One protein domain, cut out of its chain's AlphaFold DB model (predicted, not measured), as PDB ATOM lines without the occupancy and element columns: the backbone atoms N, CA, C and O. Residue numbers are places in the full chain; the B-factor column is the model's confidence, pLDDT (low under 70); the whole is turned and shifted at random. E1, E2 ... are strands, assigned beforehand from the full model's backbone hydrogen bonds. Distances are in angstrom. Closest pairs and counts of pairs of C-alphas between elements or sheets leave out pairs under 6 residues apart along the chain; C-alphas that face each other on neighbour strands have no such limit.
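This is residues 85 to 156 of the 403 residues of the protein "TIGR00300 family protein" of Nitrospirae bacterium (UniProt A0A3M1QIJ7). With little regular structure, the domain is a small sandwich: the sheet E2 E1 E6 partly face to face with the hairpin E3 E4, strands crossed at 47 degrees, and E5 beside E3. Residues 85 to 104 have no named element. The 72 printed residues include six named strands, E1 to E6 in chain order, holding 25 residues; the class is all strand, both sheets antiparallel. The whole is compact, radius of gyration of the C-alphas 10.9 A, spanning 30 by 24 by 21 A.

E1, residues 105 to 108, is the inner strand, E2, residues 113 to 116, and E6, residues 153 to 155, the edge strands. E1 and E2 form a hairpin. Within hydrogen-bond range are N 114 and O 107, 2.8 A, and N 106 and O 154, 2.8 A. E3, residues 124 to 128, and E4, residues 131 to 135, form a hairpin, N 126 and O 133 2.9 A apart. The closest C-alphas of E2 and E4, Val 116 and Phe 132, are 5.7 A apart. E5, residues 145 to 148, pairs with no named strand; its closest C-alpha to E3 is Val 146, 4.5 A from that of Val 126.

E1 begins at C-alpha 105 (130.861, 98.818, 73.163); E6 ends at C-alpha 155 (133.910, 99.499, 76.330). E4 is 12.2 A long.

The C-alphas farthest apart, Ala 89 and Thr 156, are 31.1 A apart. The printed part has no cut, no link is long, and no printed residue is under 70 in pLDDT.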
ATOM      1  N   ALA A  85     131.930 112.785  62.569       98.25
ATOM      2  CA  ALA A  85     132.370 113.449  61.347       98.25
ATOM      3  C   ALA A  85     131.880 112.671  60.114       98.25
ATOM      4  O   ALA A  85     131.800 111.442  60.163       98.25
ATOM      5  N   PRO A  86     131.525 113.353  59.011       98.38
ATOM      6  CA  PRO A  86     131.120 112.675  57.788       98.38
ATOM      7  C   PRO A  86     132.310 111.943  57.153       98.38
ATOM      8  O   PRO A  86     133.409 112.493  57.069       98.38
ATOM      9  N   ALA A  87     132.078 110.730  56.654       98.44
ATOM     10  CA  ALA A  87     133.042 110.016  55.824       98.44
ATOM     11  C   ALA A  87     133.351 110.827  54.545       98.44
ATOM     12  O   ALA A  87     132.418 111.212  53.834       98.44
ATOM     13  N   PRO A  88     134.623 111.118  54.223       98.12
ATOM     14  CA  PRO A  88     134.969 111.961  53.075       98.12
ATOM     15  C   PRO A  88     134.688 111.310  51.710       98.12
ATOM     16  O   PRO A  88     134.459 112.029  50.738       98.12
ATOM     17  N   ALA A  89     134.703 109.977  51.615       98.25
ATOM     18  CA  ALA A  89     134.412 109.215  50.401       98.25
ATOM     19  C   ALA A  89     133.988 107.781  50.759       98.25
ATOM     20  O   ALA A  89     134.163 107.351  51.900       98.25
ATOM     21  N   ASP A  90     133.471 107.039  49.778       98.12
ATOM     22  CA  ASP A  90     133.186 105.612  49.936       98.12
ATOM     23  C   ASP A  90     134.471 104.868  50.318       98.12
ATOM     24  O   ASP A  90     135.509 105.010  49.667       98.12
ATOM     25  N   GLY A  91     134.413 104.088  51.393       97.19
ATOM     26  CA  GLY A  91     135.561 103.342  51.891       97.19
ATOM     27  C   GLY A  91     136.615 104.178  52.623       97.19
ATOM     28  O   GLY A  91     137.675 103.643  52.938       97.19
ATOM     29  N   VAL A  92     136.375 105.468  52.890       98.12
ATOM     30  CA  VAL A  92     137.341 106.351  53.565       98.12
ATOM     31  C   VAL A  92     136.750 106.879  54.868       98.12
ATOM     32  O   VAL A  92     135.694 107.505  54.877       98.12
ATOM     33  N   LEU A  93     137.455 106.649  55.977       98.25
ATOM     34  CA  LEU A  93     137.064 107.131  57.304       98.25
ATOM     35  C   LEU A  93     137.630 108.539  57.556       98.25
ATOM     36  O   LEU A  93     138.706 108.859  57.042       98.25
ATOM     37  N   PRO A  94     136.936 109.394  58.328       98.00
ATOM     38  CA  PRO A  94     137.468 110.698  58.705       98.00
ATOM     39  C   PRO A  94     138.730 110.562  59.569       98.00
ATOM     40  O   PRO A  94     138.930 109.563  60.265       98.00
ATOM     41  N   GLU A  95     139.582 111.586  59.541       96.94
ATOM     42  CA  GLU A  95     140.774 111.638  60.390       96.94
ATOM     43  C   GLU A  95     140.386 111.560  61.875       96.94
ATOM     44  O   GLU A  95     139.432 112.202  62.318       96.94
ATOM     45  N   GLY A  96     141.110 110.739  62.640       92.75
ATOM     46  CA  GLY A  96     140.827 110.516  64.059       92.75
ATOM     47  C   GLY A  96     139.593 109.654  64.345       92.75
ATOM     48  O   GLY A  96     139.076 109.720  65.461       92.75
ATOM     49  N   PHE A  97     139.095 108.865  63.382       97.88
ATOM     50  CA  PHE A  97     138.017 107.902  63.637       97.88
ATOM     51  C   PHE A  97     138.351 106.959  64.806       97.88
ATOM     52  O   PHE A  97     139.503 106.567  65.002       97.88
ATOM     53  N   TYR A  98     137.330 106.569  65.567       95.62
ATOM     54  CA  TYR A  98     137.477 105.552  66.604       95.62
ATOM     55  C   TYR A  98     137.599 104.160  65.970       95.62
ATOM     56  O   TYR A  98     136.648 103.681  65.346       95.62
ATOM     57  N   ALA A  99     138.750 103.508  66.144       95.44
ATOM     58  CA  ALA A  99     138.967 102.123  65.733       95.44
ATOM     59  C   ALA A  99     138.454 101.163  66.815       95.44
ATOM     60  O   ALA A  99     138.875 101.227  67.971       95.44
ATOM     61  N   THR A 100     137.525 100.280  66.450       95.38
ATOM     62  CA  THR A 100     136.877  99.389  67.416       95.38
ATOM     63  C   THR A 100     137.799  98.296  67.945       95.38
ATOM     64  O   THR A 100     138.657  97.759  67.244       95.38
ATOM     65  N   THR A 101     137.555  97.904  69.195       92.00
ATOM     66  CA  THR A 101     138.027  96.628  69.750       92.00
ATOM     67  C   THR A 101     136.959  95.549  69.543       92.00
ATOM     68  O   THR A 101     135.863  95.834  69.066       92.00
ATOM     69  N   ASN A 102     137.232  94.308  69.949       90.50
ATOM     70  CA  ASN A 102     136.208  93.259  70.008       90.50
ATOM     71  C   ASN A 102     135.377  93.278  71.309       90.50
ATOM     72  O   ASN A 102     134.545  92.394  71.511       90.50
ATOM     73  N   LEU A 103     135.594  94.238  72.214       88.94
ATOM     74  CA  LEU A 103     134.869  94.324  73.485       88.94
ATOM     75  C   LEU A 103     133.460  94.904  73.287       88.94
ATOM     76  O   LEU A 103     133.290  95.802  72.461       88.94
ATOM     77  N   PRO A 104     132.451  94.472  74.070       89.56
ATOM     78  CA  PRO A 104     131.143  95.123  74.096       89.56
ATOM     79  C   PRO A 104     131.282  96.639  74.224       89.56
ATOM     80  O   PRO A 104     131.948  97.126  75.135       89.56
ATOM     81  N   THR A 105     130.676  97.371  73.293       88.19
ATOM     82  CA  THR A 105     130.861  98.818  73.163       88.19
ATOM     83  C   THR A 105     129.509  99.520  73.154       88.19
ATOM     84  O   THR A 105     128.568  99.073  72.492       88.19
ATOM     85  N   ARG A 106     129.415 100.646  73.862       94.00
ATOM     86  CA  ARG A 106     128.288 101.578  73.785       94.00
ATOM     87  C   ARG A 106     128.766 102.980  73.421       94.00
ATOM     88  O   ARG A 106     129.852 103.388  73.812       94.00
ATOM     89  N   VAL A 107     127.942 103.715  72.679       94.56
ATOM     90  CA  VAL A 107     128.237 105.081  72.225       94.56
ATOM     91  C   VAL A 107     127.158 106.034  72.716       94.56
ATOM     92  O   VAL A 107     125.969 105.774  72.529       94.56
ATOM     93  N   ARG A 108     127.543 107.148  73.330       90.75
ATOM     94  CA  ARG A 108     126.619 108.199  73.740       90.75
ATOM     95  C   ARG A 108     126.307 109.106  72.560       90.75
ATOM     96  O   ARG A 108     127.193 109.754  72.015       90.75
ATOM     97  N   HIS A 109     125.038 109.161  72.175       93.88
ATOM     98  CA  HIS A 109     124.571 110.063  71.130       93.88
ATOM     99  C   HIS A 109     123.136 110.522  71.396       93.88
ATOM    100  O   HIS A 109     122.223 109.696  71.520       93.88
ATOM    101  N   ARG A 110     122.920 111.841  71.401       91.00
ATOM    102  CA  ARG A 110     121.639 112.516  71.672       91.00
ATOM    103  C   ARG A 110     121.101 112.211  73.071       91.00
ATOM    104  O   ARG A 110     119.940 111.827  73.218       91.00
ATOM    105  N   GLY A 111     121.951 112.345  74.083       83.81
ATOM    106  CA  GLY A 111     121.602 112.203  75.497       83.81
ATOM    107  C   GLY A 111     121.374 110.763  75.955       83.81
ATOM    108  O   GLY A 111     120.892 110.546  77.063       83.81
ATOM    109  N   ARG A 112     121.685 109.761  75.120       89.00
ATOM    110  CA  ARG A 112     121.508 108.342  75.457       89.00
ATOM    111  C   ARG A 112     122.681 107.487  75.010       89.00
ATOM    112  O   ARG A 112     123.308 107.760  73.989       89.00
ATOM    113  N   TRP A 113     122.909 106.412  75.755       88.50
ATOM    114  CA  TRP A 113     123.855 105.361  75.409       88.50
ATOM    115  C   TRP A 113     123.224 104.349  74.458       88.50
ATOM    116  O   TRP A 113     122.131 103.834  74.700       88.50
ATOM    117  N   TRP A 114     123.935 104.053  73.381       94.25
ATOM    118  CA  TRP A 114     123.537 103.111  72.351       94.25
ATOM    119  C   TRP A 114     124.465 101.908  72.354       94.25
ATOM    120  O   TRP A 114     125.662 102.104  72.148       94.25
ATOM    121  N   PRO A 115     123.961 100.678  72.527       93.94
ATOM    122  CA  PRO A 115     124.787  99.498  72.323       93.94
ATOM    123  C   PRO A 115     125.168  99.367  70.842       93.94
ATOM    124  O   PRO A 115     124.359  99.649  69.949       93.94
ATOM    125  N   VAL A 116     126.397  98.927  70.587       94.62
ATOM    126  CA  VAL A 116     126.891  98.590  69.251       94.62
ATOM    127  C   VAL A 116     126.908  97.073  69.120       94.62
ATOM    128  O   VAL A 116     127.755  96.404  69.705       94.62
ATOM    129  N   GLU A 117     125.971  96.529  68.346       86.81
ATOM    130  CA  GLU A 117     125.854  95.084  68.145       86.81
ATOM    131  C   GLU A 117     125.573  94.714  66.671       86.81
ATOM    132  O   GLU A 117     124.695  95.323  66.032       86.81
ATOM    133  N   PRO A 118     126.262  93.688  66.126       89.81
ATOM    134  CA  PRO A 118     127.436  93.024  66.712       89.81
ATOM    135  C   PRO A 118     128.664  93.956  66.734       89.81
ATOM    136  O   PRO A 118     128.728  94.902  65.948       89.81
ATOM    137  N   ILE A 119     129.612  93.685  67.636       93.31
ATOM    138  CA  ILE A 119     130.913  94.363  67.681       93.31
ATOM    139  C   ILE A 119     131.993  93.473  67.056       93.31
ATOM    140  O   ILE A 119     131.982  92.255  67.232       93.31
ATOM    141  N   GLU A 120     132.906  94.104  66.331       93.88
ATOM    142  CA  GLU A 120     134.032  93.506  65.616       93.88
ATOM    143  C   GLU A 120     135.242  94.427  65.804       93.88
ATOM    144  O   GLU A 120     135.070  95.644  65.894       93.88
ATOM    145  N   MET A 121     136.454  93.875  65.896       93.44
ATOM    146  CA  MET A 121     137.665  94.703  65.975       93.44
ATOM    147  C   MET A 121     138.014  95.328  64.615       93.44
ATOM    148  O   MET A 121     137.526  94.882  63.579       93.44
ATOM    149  N   ASP A 122     138.882  96.339  64.611       94.88
ATOM    150  CA  ASP A 122     139.427  96.961  63.393       94.88
ATOM    151  C   ASP A 122     138.354  97.541  62.443       94.88
ATOM    152  O   ASP A 122     138.530  97.611  61.224       94.88
ATOM    153  N   CYS A 123     137.227  97.980  63.004       97.12
ATOM    154  CA  CYS A 123     136.093  98.551  62.284       97.12
ATOM    155  C   CYS A 123     135.808  99.996  62.728       97.12
ATOM    156  O   CYS A 123     136.412 100.529  63.662       97.12
ATOM    157  N   ALA A 124     134.865 100.637  62.038       98.06
ATOM    158  CA  ALA A 124     134.359 101.967  62.351       98.06
ATOM    159  C   ALA A 124     132.986 101.902  63.035       98.06
ATOM    160  O   ALA A 124     132.165 101.032  62.734       98.06
ATOM    161  N   LEU A 125     132.700 102.878  63.900       98.38
ATOM    162  CA  LEU A 125     131.369 103.091  64.474       98.38
ATOM    163  C   LEU A 125     130.607 104.130  63.649       98.38
ATOM    164  O   LEU A 125     130.950 105.311  63.654       98.38
ATOM    165  N   VAL A 126     129.560 103.693  62.951       98.38
ATOM    166  CA  VAL A 126     128.796 104.524  62.008       98.38
ATOM    167  C   VAL A 126     127.356 104.690  62.474       98.38
ATOM    168  O   VAL A 126     126.671 103.718  62.799       98.38
ATOM    169  N   TRP A 127     126.864 105.927  62.483       97.62
ATOM    170  CA  TRP A 127     125.474 106.244  62.790       97.62
ATOM    171  C   TRP A 127     124.586 106.039  61.552       97.62
ATOM    172  O   TRP A 127     124.468 106.918  60.698       97.62
ATOM    173  N   ARG A 128     123.929 104.876  61.448       94.62
ATOM    174  CA  ARG A 128     123.131 104.470  60.276       94.62
ATOM    175  C   ARG A 128     121.759 103.941  60.694       94.62
ATOM    176  O   ARG A 128     121.642 103.011  61.492       94.62
ATOM    177  N   GLY A 129     120.692 104.504  60.119       91.00
ATOM    178  CA  GLY A 129     119.321 104.029  60.354       91.00
ATOM    179  C   GLY A 129     118.851 104.179  61.806       91.00
ATOM    180  O   GLY A 129     118.116 103.330  62.305       91.00
ATOM    181  N   GLY A 130     119.306 105.229  62.497       92.81
ATOM    182  CA  GLY A 130     118.893 105.526  63.869       92.81
ATOM    183  C   GLY A 130     119.561 104.673  64.950       92.81
ATOM    184  O   GLY A 130     119.030 104.611  66.053       92.81
ATOM    185  N   ARG A 131     120.686 104.015  64.648       96.12
ATOM    186  CA  ARG A 131     121.532 103.282  65.604       96.12
ATOM    187  C   ARG A 131     122.996 103.324  65.169       96.12
ATOM    188  O   ARG A 131     123.280 103.609  64.006       96.12
ATOM    189  N   PHE A 132     123.906 102.977  66.073       97.50
ATOM    190  CA  PHE A 132     125.298 102.726  65.709       97.50
ATOM    191  C   PHE A 132     125.485 101.329  65.122       97.50
ATOM    192  O   PHE A 132     124.849 100.363  65.553       97.50
ATOM    193  N   ARG A 133     126.357 101.237  64.122       96.94
ATOM    194  CA  ARG A 133     126.792 100.005  63.468       96.94
ATOM    195  C   ARG A 133     128.307  99.921  63.511       96.94
ATOM    196  O   ARG A 133     128.968 100.912  63.227       96.94
ATOM    197  N   CYS A 134     128.818  98.737  63.817       96.94
ATOM    198  CA  CYS A 134     130.210  98.393  63.594       96.94
ATOM    199  C   CYS A 134     130.359  97.970  62.129       96.94
ATOM    200  O   CYS A 134     129.742  96.982  61.730       96.94
ATOM    201  N   LEU A 135     131.089  98.742  61.323       96.56
ATOM    202  CA  LEU A 135     131.249  98.491  59.890       96.56
ATOM    203  C   LEU A 135     132.729  98.434  59.499       96.56
ATOM    204  O   LEU A 135     133.490  99.316  59.908       96.56
ATOM    205  N   PRO A 136     133.137  97.463  58.663       96.00
ATOM    206  CA  PRO A 136     134.437  97.502  58.014       96.00
ATOM    207  C   PRO A 136     134.586  98.778  57.189       96.00
ATOM    208  O   PRO A 136     133.618  99.262  56.598       96.00
ATOM    209  N   MET A 137     135.816  99.280  57.091       95.25
ATOM    210  CA  MET A 137     136.138 100.508  56.355       95.25
ATOM    211  C   MET A 137     135.518 100.534  54.950       95.25
ATOM    212  O   MET A 137     134.886 101.519  54.588       95.25
ATOM    213  N   GLY A 138     135.625  99.435  54.198       95.31
ATOM    214  CA  GLY A 138     135.101  99.332  52.832       95.31
ATOM    215  C   GLY A 138     133.571  99.365  52.696       95.31
ATOM    216  O   GLY A 138     133.081  99.496  51.580       95.31
ATOM    217  N   GLU A 139     132.811  99.252  53.791       95.81
ATOM    218  CA  GLU A 139     131.335  99.286  53.790       95.81
ATOM    219  C   GLU A 139     130.750 100.654  54.201       95.81
ATOM    220  O   GLU A 139     129.523 100.830  54.250       95.81
ATOM    221  N   VAL A 140     131.613 101.620  54.526       97.62
ATOM    222  CA  VAL A 140     131.217 102.986  54.891       97.62
ATOM    223  C   VAL A 140     131.051 103.823  53.625       97.62
ATOM    224  O   VAL A 140     131.958 103.892  52.800       97.62
ATOM    225  N   ALA A 141     129.890 104.454  53.467       98.00
ATOM    226  CA  ALA A 141     129.579 105.306  52.324       98.00
ATOM    227  C   ALA A 141     129.935 106.774  52.603       98.00
ATOM    228  O   ALA A 141     129.909 107.233  53.749       98.00
ATOM    229  N   ALA A 142     130.220 107.533  51.546       98.25
ATOM    230  CA  ALA A 142     130.499 108.960  51.633       98.25
ATOM    231  C   ALA A 142     129.371 109.719  52.358       98.25
ATOM    232  O   ALA A 142     128.182 109.519  52.108       98.25
ATOM    233  N   GLY A 143     129.754 110.631  53.250       98.06
ATOM    234  CA  GLY A 143     128.844 111.463  54.033       98.06
ATOM    235  C   GLY A 143     128.242 110.787  55.265       98.06
ATOM    236  O   GLY A 143     127.574 111.467  56.048       98.06
ATOM    237  N   GLU A 144     128.470 109.491  55.487       98.25
ATOM    238  CA  GLU A 144     127.945 108.828  56.679       98.25
ATOM    239  C   GLU A 144     128.617 109.335  57.961       98.25
ATOM    240  O   GLU A 144     129.835 109.520  57.969       98.25
ATOM    241  N   PRO A 145     127.867 109.560  59.059       98.31
ATOM    242  CA  PRO A 145     128.460 110.053  60.296       98.31
ATOM    243  C   PRO A 145     129.219 108.934  61.017       98.31
ATOM    244  O   PRO A 145     128.614 107.960  61.478       98.31
ATOM    245  N   VAL A 146     130.532 109.098  61.145       98.75
ATOM    246  CA  VAL A 146     131.455 108.171  61.810       98.75
ATOM    247  C   VAL A 146     131.924 108.774  63.132       98.75
ATOM    248  O   VAL A 146     132.197 109.972  63.197       98.75
ATOM    249  N   VAL A 147     132.030 107.957  64.182       98.38
ATOM    250  CA  VAL A 147     132.592 108.378  65.476       98.38
ATOM    251  C   VAL A 147     134.071 108.731  65.337       98.38
ATOM    252  O   VAL A 147     134.848 107.950  64.788       98.38
ATOM    253  N   VAL A 148     134.455 109.891  65.871       96.50
ATOM    254  CA  VAL A 148     135.841 110.372  65.942       96.50
ATOM    255  C   VAL A 148     136.247 110.650  67.388       96.50
ATOM    256  O   VAL A 148     135.452 111.155  68.182       96.50
ATOM    257  N   GLY A 149     137.496 110.333  67.724       86.38
ATOM    258  CA  GLY A 149     138.008 110.380  69.092       86.38
ATOM    259  C   GLY A 149     137.372 109.336  70.018       86.38
ATOM    260  O   GLY A 149     136.624 108.462  69.592       86.38
ATOM    261  N   GLU A 150     137.693 109.421  71.308       84.00
ATOM    262  CA  GLU A 150     137.257 108.446  72.325       84.00
ATOM    263  C   GLU A 150     136.105 108.960  73.204       84.00
ATOM    264  O   GLU A 150     135.465 108.193  73.922       84.00
ATOM    265  N   ALA A 151     135.819 110.265  73.157       80.06
ATOM    266  CA  ALA A 151     134.751 110.863  73.948       80.06
ATOM    267  C   ALA A 151     133.399 110.224  73.597       80.06
ATOM    268  O   ALA A 151     133.048 110.093  72.427       80.06
ATOM    269  N   GLY A 152     132.636 109.831  74.618       82.25
ATOM    270  CA  GLY A 152     131.314 109.239  74.443       82.25
ATOM    271  C   GLY A 152     131.332 107.808  73.917       82.25
ATOM    272  O   GLY A 152     130.287 107.322  73.494       82.25
ATOM    273  N   VAL A 153     132.475 107.121  73.949       86.94
ATOM    274  CA  VAL A 153     132.581 105.685  73.676       86.94
ATOM    275  C   VAL A 153     132.982 104.968  74.957       86.94
ATOM    276  O   VAL A 153     133.911 105.377  75.644       86.94
ATOM    277  N   GLU A 154     132.284 103.887  75.283       85.25
ATOM    278  CA  GLU A 154     132.583 103.078  76.458       85.25
ATOM    279  C   GLU A 154     132.635 101.602  76.086       85.25
ATOM    280  O   GLU A 154     131.709 101.068  75.471       85.25
ATOM    281  N   THR A 155     133.716 100.940  76.494       81.81
ATOM    282  CA  THR A 155     133.910  99.499  76.330       81.81
ATOM    283  C   THR A 155     133.761  98.791  77.666       81.81
ATOM    284  O   THR A 155     134.371  99.202  78.652       81.81
ATOM    285  N   THR A 156     133.027  97.683  77.700       78.31
ATOM    286  CA  THR A 156     132.943  96.818  78.880       78.31
ATOM    287  C   THR A 156     133.975  95.693  78.765       78.31
ATOM    288  O   THR A 156     133.872  94.869  77.852       78.31
TER     289      THR A 156